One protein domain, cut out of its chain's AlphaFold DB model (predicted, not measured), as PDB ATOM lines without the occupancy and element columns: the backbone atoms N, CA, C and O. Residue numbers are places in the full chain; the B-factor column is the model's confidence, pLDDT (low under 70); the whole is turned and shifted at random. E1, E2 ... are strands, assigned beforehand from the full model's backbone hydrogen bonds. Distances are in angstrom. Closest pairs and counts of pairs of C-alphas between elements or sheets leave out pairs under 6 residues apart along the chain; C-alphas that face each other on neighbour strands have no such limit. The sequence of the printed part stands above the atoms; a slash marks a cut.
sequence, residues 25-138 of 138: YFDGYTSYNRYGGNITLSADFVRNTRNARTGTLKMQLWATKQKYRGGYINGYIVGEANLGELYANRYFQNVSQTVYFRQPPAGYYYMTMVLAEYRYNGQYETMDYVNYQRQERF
ATOM      1  N   TYR A  25      -8.987 -34.515 -42.108       98.31
ATOM      2  CA  TYR A  25      -9.195 -34.425 -43.558       98.31
ATOM      3  C   TYR A  25     -10.165 -33.313 -43.973       98.31
ATOM      4  O   TYR A  25     -10.928 -32.792 -43.153       98.31
ATOM      5  N   PHE A  26     -10.127 -32.962 -45.260       98.44
ATOM      6  CA  PHE A  26     -11.159 -32.156 -45.904       98.44
ATOM      7  C   PHE A  26     -12.372 -33.027 -46.233       98.44
ATOM      8  O   PHE A  26     -12.229 -34.072 -46.864       98.44
ATOM      9  N   ASP A  27     -13.565 -32.579 -45.853       97.62
ATOM     10  CA  ASP A  27     -14.825 -33.212 -46.249       97.62
ATOM     11  C   ASP A  27     -15.664 -32.226 -47.070       97.62
ATOM     12  O   ASP A  27     -15.763 -31.048 -46.721       97.62
ATOM     13  N   GLY A  28     -16.230 -32.699 -48.179       96.75
ATOM     14  CA  GLY A  28     -16.866 -31.862 -49.198       96.75
ATOM     15  C   GLY A  28     -15.881 -31.213 -50.177       96.75
ATOM     16  O   GLY A  28     -14.829 -31.769 -50.511       96.75
ATOM     17  N   TYR A  29     -16.254 -30.047 -50.700       97.50
ATOM     18  CA  TYR A  29     -15.476 -29.329 -51.701       97.50
ATOM     19  C   TYR A  29     -14.412 -28.432 -51.072       97.50
ATOM     20  O   TYR A  29     -14.577 -27.864 -49.994       97.50
ATOM     21  N   THR A  30     -13.314 -28.262 -51.805       98.69
ATOM     22  CA  THR A  30     -12.318 -27.221 -51.545       98.69
ATOM     23  C   THR A  30     -12.183 -26.347 -52.779       98.69
ATOM     24  O   THR A  30     -12.309 -26.817 -53.914       98.69
ATOM     25  N   SER A  31     -11.888 -25.071 -52.585       98.62
ATOM     26  CA  SER A  31     -11.673 -24.137 -53.684       98.62
ATOM     27  C   SER A  31     -10.694 -23.040 -53.292       98.62
ATOM     28  O   SER A  31     -10.325 -22.876 -52.127       98.62
ATOM     29  N   TYR A  32     -10.246 -22.293 -54.293       98.62
ATOM     30  CA  TYR A  32      -9.530 -21.049 -54.085       98.62
ATOM     31  C   TYR A  32      -9.929 -20.037 -55.154       98.62
ATOM     32  O   TYR A  32     -10.281 -20.402 -56.276       98.62
ATOM     33  N   ASN A  33      -9.862 -18.756 -54.805       98.00
ATOM     34  CA  ASN A  33     -10.144 -17.658 -55.721       98.00
ATOM     35  C   ASN A  33      -9.109 -16.546 -55.528       98.00
ATOM     36  O   ASN A  33      -8.878 -16.106 -54.404       98.00
ATOM     37  N   ARG A  34      -8.474 -16.111 -56.620       95.69
ATOM     38  CA  ARG A  34      -7.491 -15.022 -56.627       95.69
ATOM     39  C   ARG A  34      -8.158 -13.729 -57.078       95.69
ATOM     40  O   ARG A  34      -8.678 -13.661 -58.188       95.69
ATOM     41  N   TYR A  35      -8.074 -12.687 -56.257       95.06
ATOM     42  CA  TYR A  35      -8.604 -11.368 -56.589       95.06
ATOM     43  C   TYR A  35      -7.826 -10.259 -55.874       95.06
ATOM     44  O   TYR A  35      -7.533 -10.365 -54.685       95.06
ATOM     45  N   GLY A  36      -7.491  -9.183 -56.596       92.50
ATOM     46  CA  GLY A  36      -6.922  -7.966 -56.002       92.50
ATOM     47  C   GLY A  36      -5.655  -8.187 -55.165       92.50
ATOM     48  O   GLY A  36      -5.554  -7.647 -54.068       92.50
ATOM     49  N   GLY A  37      -4.724  -9.031 -55.628       96.38
ATOM     50  CA  GLY A  37      -3.486  -9.358 -54.895       96.38
ATOM     51  C   GLY A  37      -3.676 -10.281 -53.685       96.38
ATOM     52  O   GLY A  37      -2.718 -10.581 -52.977       96.38
ATOM     53  N   ASN A  38      -4.895 -10.763 -53.461       98.38
ATOM     54  CA  ASN A  38      -5.230 -11.713 -52.414       98.38
ATOM     55  C   ASN A  38      -5.684 -13.042 -53.013       98.38
ATOM     56  O   ASN A  38      -5.997 -13.154 -54.204       98.38
ATOM     57  N   ILE A  39      -5.724 -14.055 -52.159       98.56
ATOM     58  CA  ILE A  39      -6.300 -15.354 -52.453       98.56
ATOM     59  C   ILE A  39      -7.189 -15.792 -51.294       98.56
ATOM     60  O   ILE A  39      -6.775 -15.781 -50.135       98.56
ATOM     61  N   THR A  40      -8.423 -16.165 -51.607       98.81
ATOM     62  CA  THR A  40      -9.344 -16.791 -50.662       98.81
ATOM     63  C   THR A  40      -9.210 -18.296 -50.793       98.81
ATOM     64  O   THR A  40      -9.334 -18.820 -51.898       98.81
ATOM     65  N   LEU A  41      -8.935 -18.978 -49.684       98.81
ATOM     66  CA  LEU A  41      -8.902 -20.434 -49.583       98.81
ATOM     67  C   LEU A  41     -10.187 -20.901 -48.899       98.81
ATOM     68  O   LEU A  41     -10.540 -20.367 -47.841       98.81
ATOM     69  N   SER A  42     -10.853 -21.908 -49.461       98.88
ATOM     70  CA  SER A  42     -12.133 -22.388 -48.945       98.88
ATOM     71  C   SER A  42     -12.217 -23.906 -48.848       98.88
ATOM     72  O   SER A  42     -11.660 -24.628 -49.678       98.88
ATOM     73  N   ALA A  43     -12.951 -24.373 -47.840       98.69
ATOM     74  CA  ALA A  43     -13.314 -25.771 -47.645       98.69
ATOM     75  C   ALA A  43     -14.690 -25.866 -46.973       98.69
ATOM     76  O   ALA A  43     -14.965 -25.111 -46.037       98.69
ATOM     77  N   ASP A  44     -15.522 -26.811 -47.410       98.56
ATOM     78  CA  ASP A  44     -16.825 -27.057 -46.784       98.56
ATOM     79  C   ASP A  44     -16.636 -27.506 -45.333       98.56
ATOM     80  O   ASP A  44     -17.194 -26.895 -44.420       98.56
ATOM     81  N   PHE A  45     -15.783 -28.512 -45.106       98.50
ATOM     82  CA  PHE A  45     -15.420 -28.980 -43.773       98.50
ATOM     83  C   PHE A  45     -13.935 -29.329 -43.647       98.50
ATOM     84  O   PHE A  45     -13.310 -29.870 -44.559       98.50
ATOM     85  N   VAL A  46     -13.398 -29.101 -42.447       98.62
ATOM     86  CA  VAL A  46     -12.150 -29.711 -41.964       98.62
ATOM     87  C   VAL A  46     -12.510 -30.536 -40.741       98.62
ATOM     88  O   VAL A  46     -12.961 -29.973 -39.743       98.62
ATOM     89  N   ARG A  47     -12.357 -31.858 -40.812       98.50
ATOM     90  CA  ARG A  47     -12.815 -32.788 -39.771       98.50
ATOM     91  C   ARG A  47     -11.654 -33.397 -39.018       98.50
ATOM     92  O   ARG A  47     -10.750 -33.925 -39.647       98.50
ATOM     93  N   ASN A  48     -11.747 -33.412 -37.694       98.25
ATOM     94  CA  ASN A  48     -10.919 -34.235 -36.823       98.25
ATOM     95  C   ASN A  48     -11.778 -35.365 -36.236       98.25
ATOM     96  O   ASN A  48     -12.636 -35.103 -35.392       98.25
ATOM     97  N   THR A  49     -11.556 -36.605 -36.668       97.56
ATOM     98  CA  THR A  49     -12.240 -37.806 -36.145       97.56
ATOM     99  C   THR A  49     -11.405 -38.554 -35.107       97.56
ATOM    100  O   THR A  49     -11.776 -39.639 -34.661       97.56
ATOM    101  N   ARG A  50     -10.267 -37.983 -34.693       96.44
ATOM    102  CA  ARG A  50      -9.457 -38.525 -33.602       96.44
ATOM    103  C   ARG A  50     -10.165 -38.332 -32.268       96.44
ATOM    104  O   ARG A  50     -10.878 -37.353 -32.044       96.44
ATOM    105  N   ASN A  51      -9.804 -39.185 -31.314       96.75
ATOM    106  CA  ASN A  51     -10.124 -39.014 -29.892       96.75
ATOM    107  C   ASN A  51      -9.162 -38.048 -29.170       96.75
ATOM    108  O   ASN A  51      -9.077 -38.052 -27.947       96.75
ATOM    109  N   ALA A  52      -8.431 -37.221 -29.921       96.44
ATOM    110  CA  ALA A  52      -7.493 -36.236 -29.401       96.44
ATOM    111  C   ALA A  52      -7.649 -34.902 -30.139       96.44
ATOM    112  O   ALA A  52      -8.110 -34.856 -31.282       96.44
ATOM    113  N   ARG A  53      -7.258 -33.812 -29.474       97.75
ATOM    114  CA  ARG A  53      -7.147 -32.485 -30.089       97.75
ATOM    115  C   ARG A  53      -5.999 -32.476 -31.107       97.75
ATOM    116  O   ARG A  53      -4.984 -33.133 -30.882       97.75
ATOM    117  N   THR A  54      -6.163 -31.749 -32.206       98.44
ATOM    118  CA  THR A  54      -5.091 -31.529 -33.186       98.44
ATOM    119  C   THR A  54      -4.041 -30.562 -32.641       98.44
ATOM    120  O   THR A  54      -4.322 -29.769 -31.746       98.44
ATOM    121  N   GLY A  55      -2.850 -30.547 -33.231       98.50
ATOM    122  CA  GLY A  55      -2.028 -29.337 -33.195       98.50
ATOM    123  C   GLY A  55      -2.644 -28.213 -34.035       98.50
ATOM    124  O   GLY A  55      -3.699 -28.382 -34.661       98.50
ATOM    125  N   THR A  56      -1.976 -27.060 -34.078       98.56
ATOM    126  CA  THR A  56      -2.402 -25.931 -34.916       98.56
ATOM    127  C   THR A  56      -2.490 -26.355 -36.376       98.56
ATOM    128  O   THR A  56      -1.514 -26.841 -36.950       98.56
ATOM    129  N   LEU A  57      -3.644 -26.128 -36.989       98.81
ATOM    130  CA  LEU A  57      -3.936 -26.457 -38.373       98.81
ATOM    131  C   LEU A  57      -3.642 -25.279 -39.295       98.81
ATOM    132  O   LEU A  57      -3.888 -24.114 -38.969       98.81
ATOM    133  N   LYS A  58      -3.154 -25.602 -40.489       98.75
ATOM    134  CA  LYS A  58      -2.995 -24.672 -41.601       98.75
ATOM    135  C   LYS A  58      -3.651 -25.223 -42.855       98.75
ATOM    136  O   LYS A  58      -3.538 -26.410 -43.154       98.75
ATOM    137  N   MET A  59      -4.267 -24.326 -43.612       98.75
ATOM    138  CA  MET A  59      -4.691 -24.574 -44.982       98.75
ATOM    139  C   MET A  59      -3.722 -23.858 -45.919       98.75
ATOM    140  O   MET A  59      -3.581 -22.637 -45.856       98.75
ATOM    141  N   GLN A  60      -3.018 -24.624 -46.745       98.81
ATOM    142  CA  GLN A  60      -1.978 -24.126 -47.640       98.81
ATOM    143  C   GLN A  60      -2.352 -24.430 -49.084       98.81
ATOM    144  O   GLN A  60      -2.625 -25.579 -49.422       98.81
ATOM    145  N   LEU A  61      -2.291 -23.428 -49.958       98.88
ATOM    146  CA  LEU A  61      -2.357 -23.651 -51.395       98.88
ATOM    147  C   LEU A  61      -0.948 -23.665 -51.977       98.88
ATOM    148  O   LEU A  61      -0.220 -22.673 -51.913       98.88
ATOM    149  N   TRP A  62      -0.587 -24.793 -52.573       98.81
ATOM    150  CA  TRP A  62       0.714 -25.029 -53.180       98.81
ATOM    151  C   TRP A  62       0.635 -24.986 -54.704       98.81
ATOM    152  O   TRP A  62      -0.255 -25.590 -55.300       98.81
ATOM    153  N   ALA A  63       1.611 -24.333 -55.331       98.75
ATOM    154  CA  ALA A  63       1.897 -24.398 -56.758       98.75
ATOM    155  C   ALA A  63       3.082 -25.345 -56.998       98.75
ATOM    156  O   ALA A  63       4.208 -25.076 -56.575       98.75
ATOM    157  N   THR A  64       2.839 -26.459 -57.688       98.50
ATOM    158  CA  THR A  64       3.810 -27.551 -57.891       98.50
ATOM    159  C   THR A  64       3.994 -27.862 -59.378       98.50
ATOM    160  O   THR A  64       3.081 -27.677 -60.179       98.50
ATOM    161  N   LYS A  65       5.180 -28.325 -59.796       97.88
ATOM    162  CA  LYS A  65       5.434 -28.664 -61.215       97.88
ATOM    163  C   LYS A  65       4.767 -29.972 -61.653       97.88
ATOM    164  O   LYS A  65       4.536 -30.178 -62.841       97.88
ATOM    165  N   GLN A  66       4.429 -30.837 -60.704       96.81
ATOM    166  CA  GLN A  66       3.734 -32.104 -60.910       96.81
ATOM    167  C   GLN A  66       2.652 -32.245 -59.841       96.81
ATOM    168  O   GLN A  66       2.850 -31.765 -58.730       96.81
ATOM    169  N   LYS A  67       1.541 -32.928 -60.151       97.31
ATOM    170  CA  LYS A  67       0.497 -33.226 -59.156       97.31
ATOM    171  C   LYS A  67       1.107 -33.896 -57.927       97.31
ATOM    172  O   LYS A  67       1.860 -34.863 -58.065       97.31
ATOM    173  N   TYR A  68       0.740 -33.414 -56.749       97.69
ATOM    174  CA  TYR A  68       1.233 -33.943 -55.490       97.69
ATOM    175  C   TYR A  68       0.681 -35.353 -55.233       97.69
ATOM    176  O   TYR A  68      -0.498 -35.625 -55.471       97.69
ATOM    177  N   ARG A  69       1.539 -36.265 -54.765       95.56
ATOM    178  CA  ARG A  69       1.220 -37.694 -54.571       95.56
ATOM    179  C   ARG A  69       1.374 -38.162 -53.118       95.56
ATOM    180  O   ARG A  69       1.427 -39.364 -52.882       95.56
ATOM    181  N   GLY A  70       1.445 -37.230 -52.168       90.94
ATOM    182  CA  GLY A  70       1.810 -37.518 -50.779       90.94
ATOM    183  C   GLY A  70       3.325 -37.452 -50.539       90.94
ATOM    184  O   GLY A  70       4.114 -37.393 -51.483       90.94
ATOM    185  N   GLY A  71       3.725 -37.458 -49.266       91.81
ATOM    186  CA  GLY A  71       5.123 -37.351 -48.841       91.81
ATOM    187  C   GLY A  71       5.589 -35.905 -48.653       91.81
ATOM    188  O   GLY A  71       4.880 -35.083 -48.086       91.81
ATOM    189  N   TYR A  72       6.806 -35.592 -49.094       93.19
ATOM    190  CA  TYR A  72       7.308 -34.220 -49.068       93.19
ATOM    191  C   TYR A  72       6.790 -33.453 -50.288       93.19
ATOM    192  O   TYR A  72       6.988 -33.877 -51.430       93.19
ATOM    193  N   ILE A  73       6.135 -32.317 -50.061       97.12
ATOM    194  CA  ILE A  73       5.668 -31.447 -51.139       97.12
ATOM    195  C   ILE A  73       6.776 -30.472 -51.561       97.12
ATOM    196  O   ILE A  73       7.378 -29.792 -50.735       97.12
ATOM    197  N   ASN A  74       7.051 -30.402 -52.866       96.94
ATOM    198  CA  ASN A  74       8.041 -29.493 -53.448       96.94
ATOM    199  C   ASN A  74       7.357 -28.507 -54.406       96.94
ATOM    200  O   ASN A  74       6.788 -28.903 -55.428       96.94
ATOM    201  N   GLY A  75       7.411 -27.221 -54.068       97.69
ATOM    202  CA  GLY A  75       6.781 -26.150 -54.824       97.69
ATOM    203  C   GLY A  75       6.752 -24.843 -54.040       97.69
ATOM    204  O   GLY A  75       7.534 -24.640 -53.115       97.69
ATOM    205  N   TYR A  76       5.826 -23.968 -54.413       98.69
ATOM    206  CA  TYR A  76       5.656 -22.654 -53.800       98.69
ATOM    207  C   TYR A  76       4.329 -22.595 -53.051       98.69
ATOM    208  O   TYR A  76       3.286 -22.878 -53.637       98.69
ATOM    209  N   ILE A  77       4.344 -22.183 -51.785       98.69
ATOM    210  CA  ILE A  77       3.113 -21.815 -51.079       98.69
ATOM    211  C   ILE A  77       2.662 -20.457 -51.610       98.69
ATOM    212  O   ILE A  77       3.352 -19.453 -51.424       98.69
ATOM    213  N   VAL A  78       1.495 -20.426 -52.250       98.62
ATOM    214  CA  VAL A  78       0.927 -19.201 -52.830       98.62
ATOM    215  C   VAL A  78      -0.138 -18.552 -51.941       98.62
ATOM    216  O   VAL A  78      -0.492 -17.395 -52.145       98.62
ATOM    217  N   GLY A  79      -0.625 -19.282 -50.937       98.69
ATOM    218  CA  GLY A  79      -1.526 -18.800 -49.892       98.69
ATOM    219  C   GLY A  79      -1.488 -19.744 -48.692       98.69
ATOM    220  O   GLY A  79      -1.396 -20.957 -48.865       98.69
ATOM    221  N   GLU A  80      -1.538 -19.197 -47.481       98.75
ATOM    222  CA  GLU A  80      -1.535 -19.967 -46.236       98.75
ATOM    223  C   GLU A  80      -2.425 -19.290 -45.196       98.75
ATOM    224  O   GLU A  80      -2.221 -18.118 -44.889       98.75
ATOM    225  N   ALA A  81      -3.369 -20.043 -44.636       98.69
ATOM    226  CA  ALA A  81      -4.245 -19.604 -43.559       98.69
ATOM    227  C   ALA A  81      -4.071 -20.492 -42.320       98.69
ATOM    228  O   ALA A  81      -4.032 -21.717 -42.430       98.69
ATOM    229  N   ASN A  82      -3.993 -19.875 -41.140       98.44
ATOM    230  CA  ASN A  82      -4.034 -20.576 -39.858       98.44
ATOM    231  C   ASN A  82      -5.500 -20.780 -39.454       98.44
ATOM    232  O   ASN A  82      -6.268 -19.820 -39.452       98.44
ATOM    233  N   LEU A  83      -5.882 -22.015 -39.134       98.44
ATOM    234  CA  LEU A  83      -7.247 -22.355 -38.720       98.44
ATOM    235  C   LEU A  83      -7.378 -22.540 -37.199       98.44
ATOM    236  O   LEU A  83      -8.488 -22.665 -36.696       98.44
ATOM    237  N   GLY A  84      -6.270 -22.556 -36.456       98.38
ATOM    238  CA  GLY A  84      -6.237 -22.915 -35.041       98.38
ATOM    239  C   GLY A  84      -6.284 -24.427 -34.828       98.38
ATOM    240  O   GLY A  84      -5.898 -25.203 -35.696       98.38
ATOM    241  N   GLU A  85      -6.726 -24.858 -33.654       98.25
ATOM    242  CA  GLU A  85      -6.802 -26.274 -33.277       98.25
ATOM    243  C   GLU A  85      -8.249 -26.782 -33.329       98.25
ATOM    244  O   GLU A  85      -9.196 -26.030 -33.092       98.25
ATOM    245  N   LEU A  86      -8.429 -28.083 -33.566       98.06
ATOM    246  CA  LEU A  86      -9.714 -28.767 -33.432       98.06
ATOM    247  C   LEU A  86      -9.668 -29.762 -32.280       98.06
ATOM    248  O   LEU A  86      -8.819 -30.651 -32.242       98.06
ATOM    249  N   TYR A  87     -10.633 -29.674 -31.365       98.25
ATOM    250  CA  TYR A  87     -10.849 -30.713 -30.358       98.25
ATOM    251  C   TYR A  87     -11.201 -32.064 -31.000       98.25
ATOM    252  O   TYR A  87     -11.558 -32.142 -32.177       98.25
ATOM    253  N   ALA A  88     -11.102 -33.127 -30.203       97.88
ATOM    254  CA  ALA A  88     -11.513 -34.469 -30.595       97.88
ATOM    255  C   ALA A  88     -12.950 -34.475 -31.141       97.88
ATOM    256  O   ALA A  88     -13.845 -33.875 -30.537       97.88
ATOM    257  N   ASN A  89     -13.176 -35.177 -32.254       97.38
ATOM    258  CA  ASN A  89     -14.498 -35.324 -32.872       97.38
ATOM    259  C   ASN A  89     -15.203 -33.974 -33.132       97.38
ATOM    260  O   ASN A  89     -16.387 -33.793 -32.822       97.38
ATOM    261  N   ARG A  90     -14.459 -32.985 -33.643       98.50
ATOM    262  CA  ARG A  90     -14.969 -31.659 -34.035       98.50
ATOM    263  C   ARG A  90     -14.540 -31.302 -35.450       98.50
ATOM    264  O   ARG A  90     -13.685 -31.953 -36.048       98.50
ATOM    265  N   TYR A  91     -15.171 -30.263 -35.985       98.62
ATOM    266  CA  TYR A  91     -14.923 -29.785 -37.332       98.62
ATOM    267  C   TYR A  91     -14.985 -28.262 -37.413       98.62
ATOM    268  O   TYR A  91     -15.705 -27.618 -36.648       98.62
ATOM    269  N   PHE A  92     -14.263 -27.708 -38.383       98.62
ATOM    270  CA  PHE A  92     -14.594 -26.408 -38.956       98.62
ATOM    271  C   PHE A  92     -15.578 -26.611 -40.106       98.62
ATOM    272  O   PHE A  92     -15.516 -27.631 -40.790       98.62
ATOM    273  N   GLN A  93     -16.476 -25.649 -40.308       98.44
ATOM    274  CA  GLN A  93     -17.451 -25.638 -41.399       98.44
ATOM    275  C   GLN A  93     -17.398 -24.303 -42.136       98.44
ATOM    276  O   GLN A  93     -17.115 -23.283 -41.507       98.44
ATOM    277  N   ASN A  94     -17.714 -24.309 -43.433       98.12
ATOM    278  CA  ASN A  94     -17.734 -23.124 -44.294       98.12
ATOM    279  C   ASN A  94     -16.452 -22.288 -44.149       98.12
ATOM    280  O   ASN A  94     -16.497 -21.071 -43.955       98.12
ATOM    281  N   VAL A  95     -15.295 -22.955 -44.178       98.50
ATOM    282  CA  VAL A  95     -14.002 -22.287 -44.034       98.50
ATOM    283  C   VAL A  95     -13.809 -21.368 -45.232       98.50
ATOM    284  O   VAL A  95     -13.866 -21.808 -46.377       98.50
ATOM    285  N   SER A  96     -13.557 -20.090 -44.965       98.50
ATOM    286  CA  SER A  96     -13.211 -19.093 -45.974       98.50
ATOM    287  C   SER A  96     -12.193 -18.130 -45.383       98.50
ATOM    288  O   SER A  96     -12.493 -17.413 -44.431       98.50
ATOM    289  N   GLN A  97     -10.965 -18.174 -45.894       98.69
ATOM    290  CA  GLN A  97      -9.845 -17.390 -45.375       98.69
ATOM    291  C   GLN A  97      -9.173 -16.642 -46.517       98.69
ATOM    292  O   GLN A  97      -8.626 -17.259 -47.429       98.69
ATOM    293  N   THR A  98      -9.207 -15.313 -46.459       98.62
ATOM    294  CA  THR A  98      -8.536 -14.449 -47.432       98.62
ATOM    295  C   THR A  98      -7.174 -14.048 -46.900       98.62
ATOM    296  O   THR A  98      -7.060 -13.468 -45.824       98.62
ATOM    297  N   VAL A  99      -6.141 -14.356 -47.673       98.69
ATOM    298  CA  VAL A  99      -4.744 -14.096 -47.331       98.69
ATOM    299  C   VAL A  99      -4.025 -13.466 -48.516       98.69
ATOM    300  O   VAL A  99      -4.504 -13.514 -49.651       98.69
ATOM    301  N   TYR A 100      -2.859 -12.877 -48.265       98.44
ATOM    302  CA  TYR A 100      -2.047 -12.310 -49.335       98.44
ATOM    303  C   TYR A 100      -1.608 -13.399 -50.321       98.44
ATOM    304  O   TYR A 100      -1.100 -14.450 -49.913       98.44
ATOM    305  N   PHE A 101      -1.779 -13.136 -51.616       98.56
ATOM    306  CA  PHE A 101      -1.348 -14.052 -52.663       98.56
ATOM    307  C   PHE A 101       0.151 -13.890 -52.925       98.56
ATOM    308  O   PHE A 101       0.620 -12.834 -53.346       98.56
ATOM    309  N   ARG A 102       0.915 -14.962 -52.714       98.38
ATOM    310  CA  ARG A 102       2.355 -15.005 -52.986       98.38
ATOM    311  C   ARG A 102       2.574 -15.557 -54.387       98.38
ATOM    312  O   ARG A 102       2.499 -16.765 -54.600       98.38
ATOM    313  N   GLN A 103       2.819 -14.669 -55.345       97.25
ATOM    314  CA  GLN A 103       2.994 -15.068 -56.739       97.25
ATOM    315  C   GLN A 103       4.220 -15.988 -56.909       97.25
ATOM    316  O   GLN A 103       5.326 -15.592 -56.529       97.25
ATOM    317  N   PRO A 104       4.062 -17.200 -57.482       98.00
ATOM    318  CA  PRO A 104       5.198 -18.049 -57.818       98.00
ATOM    319  C   PRO A 104       5.933 -17.497 -59.056       98.00
ATOM    320  O   PRO A 104       5.366 -16.693 -59.802       98.00
ATOM    321  N   PRO A 105       7.173 -17.937 -59.336       98.38
ATOM    322  CA  PRO A 105       7.849 -17.609 -60.589       98.38
ATOM    323  C   PRO A 105       7.019 -18.022 -61.806       98.38
ATOM    324  O   PRO A 105       6.328 -19.045 -61.756       98.38
ATOM    325  N   ALA A 106       7.148 -17.278 -62.907       98.19
ATOM    326  CA  ALA A 106       6.386 -17.514 -64.129       98.19
ATOM    327  C   ALA A 106       6.466 -18.976 -64.608       98.19
ATOM    328  O   ALA A 106       7.517 -19.627 -64.548       98.19
ATOM    329  N   GLY A 107       5.341 -19.504 -65.090       98.00
ATOM    330  CA  GLY A 107       5.251 -20.861 -65.624       98.00
ATOM    331  C   GLY A 107       3.939 -21.572 -65.310       98.00
ATOM    332  O   GLY A 107       2.987 -20.983 -64.809       98.00
ATOM    333  N   TYR A 108       3.909 -22.870 -65.618       98.44
ATOM    334  CA  TYR A 108       2.743 -23.731 -65.418       98.44
ATOM    335  C   TYR A 108       2.885 -24.558 -64.141       98.44
ATOM    336  O   TYR A 108       3.953 -25.131 -63.888       98.44
ATOM    337  N   TYR A 109       1.814 -24.622 -63.352       98.56
ATOM    338  CA  TYR A 109       1.788 -25.332 -62.075       98.56
ATOM    339  C   TYR A 109       0.472 -26.068 -61.868       98.56
ATOM    340  O   TYR A 109      -0.592 -25.569 -62.221       98.56
ATOM    341  N   TYR A 110       0.541 -27.237 -61.241       98.44
ATOM    342  CA  TYR A 110      -0.609 -27.862 -60.607       98.44
ATOM    343  C   TYR A 110      -0.819 -27.243 -59.231       98.44
ATOM    344  O   TYR A 110       0.119 -27.152 -58.430       98.44
ATOM    345  N   MET A 111      -2.061 -26.857 -58.957       98.56
ATOM    346  CA  MET A 111      -2.450 -26.343 -57.652       98.56
ATOM    347  C   MET A 111      -2.859 -27.503 -56.744       98.56
ATOM    348  O   MET A 111      -3.521 -28.446 -57.186       98.56
ATOM    349  N   THR A 112      -2.464 -27.444 -55.475       98.75
ATOM    350  CA  THR A 112      -2.828 -28.436 -54.452       98.75
ATOM    351  C   THR A 112      -3.228 -27.725 -53.168       98.75
ATOM    352  O   THR A 112      -2.422 -26.979 -52.615       98.75
ATOM    353  N   MET A 113      -4.449 -27.959 -52.686       98.81
ATOM    354  CA  MET A 113      -4.844 -27.567 -51.333       98.81
ATOM    355  C   MET A 113      -4.306 -28.606 -50.354       98.81
ATOM    356  O   MET A 113      -4.530 -29.795 -50.557       98.81
ATOM    357  N   VAL A 114      -3.606 -28.174 -49.312       98.75
ATOM    358  CA  VAL A 114      -3.017 -29.025 -48.275       98.75
ATOM    359  C   VAL A 114      -3.586 -28.627 -46.921       98.75
ATOM    360  O   VAL A 114      -3.571 -27.450 -46.557       98.75
ATOM    361  N   LEU A 115      -4.050 -29.622 -46.168       98.75
ATOM    362  CA  LEU A 115      -4.298 -29.516 -44.739       98.75
ATOM    363  C   LEU A 115      -3.034 -29.969 -44.018       98.75
ATOM    364  O   LEU A 115      -2.636 -31.132 -44.127       98.75
ATOM    365  N   ALA A 116      -2.402 -29.053 -43.297       98.38
ATOM    366  CA  ALA A 116      -1.214 -29.331 -42.510       98.38
ATOM    367  C   ALA A 116      -1.499 -29.145 -41.021       98.38
ATOM    368  O   ALA A 116      -2.255 -28.258 -40.630       98.38
ATOM    369  N   GLU A 117      -0.863 -29.949 -40.182       98.44
ATOM    370  CA  GLU A 117      -0.981 -29.859 -38.729       98.44
ATOM    371  C   GLU A 117       0.403 -29.755 -38.101       98.44
ATOM    372  O   GLU A 117       1.325 -30.476 -38.483       98.44
ATOM    373  N   TYR A 118       0.537 -28.859 -37.126       98.31
ATOM    374  CA  TYR A 118       1.739 -28.734 -36.320       98.31
ATOM    375  C   TYR A 118       1.880 -29.928 -35.375       98.31
ATOM    376  O   TYR A 118       0.974 -30.224 -34.595       98.31
ATOM    377  N   ARG A 119       3.015 -30.620 -35.430       95.81
ATOM    378  CA  ARG A 119       3.280 -31.827 -34.645       95.81
ATOM    379  C   ARG A 119       4.314 -31.583 -33.555       95.81
ATOM    380  O   ARG A 119       5.022 -30.580 -33.535       95.81
ATOM    381  N   TYR A 120       4.417 -32.546 -32.643       92.38
ATOM    382  CA  TYR A 120       5.322 -32.503 -31.491       92.38
ATOM    383  C   TYR A 120       6.813 -32.415 -31.871       92.38
ATOM    384  O   TYR A 120       7.619 -31.973 -31.061       92.38
ATOM    385  N   ASN A 121       7.179 -32.807 -33.096       92.25
ATOM    386  CA  ASN A 121       8.527 -32.650 -33.658       92.25
ATOM    387  C   ASN A 121       8.846 -31.199 -34.074       92.25
ATOM    388  O   ASN A 121       9.920 -30.931 -34.609       92.25
ATOM    389  N   GLY A 122       7.919 -30.265 -33.847       93.56
ATOM    390  CA  GLY A 122       8.083 -28.852 -34.144       93.56
ATOM    391  C   GLY A 122       7.873 -28.494 -35.615       93.56
ATOM    392  O   GLY A 122       8.230 -27.388 -36.024       93.56
ATOM    393  N   GLN A 123       7.314 -29.403 -36.418       95.44
ATOM    394  CA  GLN A 123       7.118 -29.227 -37.854       95.44
ATOM    395  C   GLN A 123       5.647 -29.385 -38.249       95.44
ATOM    396  O   GLN A 123       4.844 -29.981 -37.534       95.44
ATOM    397  N   TYR A 124       5.293 -28.821 -39.405       96.69
ATOM    398  CA  TYR A 124       3.993 -29.048 -40.028       96.69
ATOM    399  C   TYR A 124       4.051 -30.294 -40.909       96.69
ATOM    400  O   TYR A 124       4.879 -30.376 -41.814       96.69
ATOM    401  N   GLU A 125       3.138 -31.229 -40.674       96.62
ATOM    402  CA  GLU A 125       2.976 -32.439 -41.481       96.62
ATOM    403  C   GLU A 125       1.703 -32.353 -42.325       96.62
ATOM    404  O   GLU A 125       0.679 -31.838 -41.872       96.62
ATOM    405  N   THR A 126       1.748 -32.868 -43.556       97.12
ATOM    406  CA  THR A 126       0.559 -32.979 -44.411       97.12
ATOM    407  C   THR A 126      -0.362 -34.081 -43.900       97.12
ATOM    408  O   THR A 126       0.017 -35.249 -43.877       97.12
ATOM    409  N   MET A 127      -1.591 -33.705 -43.556       97.06
ATOM    410  CA  MET A 127      -2.641 -34.615 -43.087       97.06
ATOM    411  C   MET A 127      -3.559 -35.035 -44.229       97.06
ATOM    412  O   MET A 127      -3.919 -36.203 -44.362       97.06
ATOM    413  N   ASP A 128      -3.889 -34.080 -45.098       98.06
ATOM    414  CA  ASP A 128      -4.721 -34.312 -46.268       98.06
ATOM    415  C   ASP A 128      -4.389 -33.328 -47.394       98.06
ATOM    416  O   ASP A 128      -3.764 -32.288 -47.172       98.06
ATOM    417  N   TYR A 129      -4.788 -33.665 -48.619       98.50
ATOM    418  CA  TYR A 129      -4.601 -32.810 -49.777       98.50
ATOM    419  C   TYR A 129      -5.616 -33.071 -50.894       98.50
ATOM    420  O   TYR A 129      -6.071 -34.194 -51.112       98.50
ATOM    421  N   VAL A 130      -5.886 -32.025 -51.678       98.50
ATOM    422  CA  VAL A 130      -6.714 -32.066 -52.887       98.50
ATOM    423  C   VAL A 130      -5.932 -31.445 -54.042       98.50
ATOM    424  O   VAL A 130      -5.547 -30.279 -53.987       98.50
ATOM    425  N   ASN A 131      -5.697 -32.220 -55.106       98.38
ATOM    426  CA  ASN A 131      -5.124 -31.694 -56.349       98.38
ATOM    427  C   ASN A 131      -6.225 -31.116 -57.240       98.38
ATOM    428  O   ASN A 131      -7.221 -31.788 -57.518       98.38
ATOM    429  N   TYR A 132      -5.973 -29.944 -57.809       97.81
ATOM    430  CA  TYR A 132      -6.813 -29.388 -58.861       97.81
ATOM    431  C   TYR A 132      -6.352 -29.898 -60.231       97.81
ATOM    432  O   TYR A 132      -5.163 -30.087 -60.498       97.81
ATOM    433  N   GLN A 133      -7.314 -30.205 -61.105       93.56
ATOM    434  CA  GLN A 133      -7.033 -30.967 -62.327       93.56
ATOM    435  C   GLN A 133      -6.285 -30.157 -63.386       93.56
ATOM    436  O   GLN A 133      -5.453 -30.714 -64.105       93.56
ATOM    437  N   ARG A 134      -6.595 -28.862 -63.485       94.12
ATOM    438  CA  ARG A 134      -6.006 -27.961 -64.474       94.12
ATOM    439  C   ARG A 134      -4.732 -27.338 -63.927       94.12
ATOM    440  O   ARG A 134      -4.653 -27.004 -62.748       94.12
ATOM    441  N   GLN A 135      -3.754 -27.174 -64.811       95.56
ATOM    442  CA  GLN A 135      -2.617 -26.321 -64.514       95.56
ATOM    443  C   GLN A 135      -3.028 -24.857 -64.610       95.56
ATOM    444  O   GLN A 135      -3.827 -24.481 -65.469       95.56
ATOM    445  N   GLU A 136      -2.416 -24.040 -63.768       96.56
ATOM    446  CA  GLU A 136      -2.475 -22.592 -63.872       96.56
ATOM    447  C   GLU A 136      -1.181 -22.047 -64.445       96.56
ATOM    448  O   GLU A 136      -0.091 -22.546 -64.152       96.56
ATOM    449  N   ARG A 137      -1.326 -21.005 -65.261       96.81
ATOM    450  CA  ARG A 137      -0.221 -20.194 -65.747       96.81
ATOM    451  C   ARG A 137      -0.103 -18.952 -64.869       96.81
ATOM    452  O   ARG A 137      -1.103 -18.266 -64.650       96.81
ATOM    453  N   PHE A 138       1.114 -18.677 -64.421       93.69
ATOM    454  CA  PHE A 138       1.512 -17.443 -63.748       93.69
ATOM    455  C   PHE A 138       2.556 -16.714 -64.588       93.69
ATOM    456  O   PHE A 138       3.325 -17.409 -65.304       93.69
TER     457      PHE A 138
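Overview. This is residues 25 to 138 of the 138 residues of an uncharacterized protein of Sulfurovum sp. FS08-3 (UniProt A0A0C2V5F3). Two twisted sheets stand face to face as a sandwich, the four strands E4 E3 E6 E7 over the three strands E1 E2 E5, with the strands of one sheet crossing those of the other at 48 degrees. The long link from E3 to E4 arches over the face of the larger sheet that is turned away from the smaller one. The printed part has 114 residues with no named helix and seven named strands, E1 to E7 in chain order, and its class is all strand. Both sheets are antiparallel, in the orders E4 - E3 - E6 - E7 and E1 - E2 - E5. The whole is compact, with a radius of gyration of the C-alphas of 13.8 A, yet elongated, spanning 43 by 27 by 23 A.

Along the chain. Start in the larger sheet with E6, residues 108 to 118, which runs 29.5 A from C-alpha 108 at (2.743, -23.731, -65.418). Beside it look for E3, residues 57 to 64, and E7, residues 124 to 137, 27.5 A long, which ends at C-alpha 137 at (-0.221, -20.194, -65.747) and bends by 91 degrees at residue 134. E4, residues 76 to 84, completes this sheet. In the smaller sheet, find C-alpha 25 at (-9.195, -34.425, -43.558), where E1, residues 25 to 35, begins; it bends by 88 degrees at residue 28. E2, residues 38 to 48, is 28.0 A long and E5, residues 90 to 100, is 27.8 A long.

Arrangement. In the larger sheet, E4 and E7 are the edge strands. Read N 60 and O 114, 2.9 A apart, between E3 and E6. E6 and E7 form a hairpin, with N 130 and O 113 at 2.8 A, and E3 and E4 form another, with N 61 and O 79 at 2.8 A. In the other sheet, E1 and E2 form a hairpin, with N 33 and O 40 at 3.0 A, while N 41 and O 97 of E2 and E5 are 2.9 A apart. Between the sheets, the closest C-alphas of E1 and E7 are those of Tyr 25 and Asp 128, 5.2 A apart. For E4 and E5 they are those of Gly 79 and Val 99, 6.2 A apart. E5 and E7 are apart.

Size, cuts and confidence. The two C-alphas farthest apart are those of Asn 51 and Ala 106, at 43.7 A. The printed part has no cut and ends at Phe 138, the chain's last residue. The link from E3 to E4, 11 residues, is long. The mean pLDDT of the printed part is 97.5, and no printed residue is under 70.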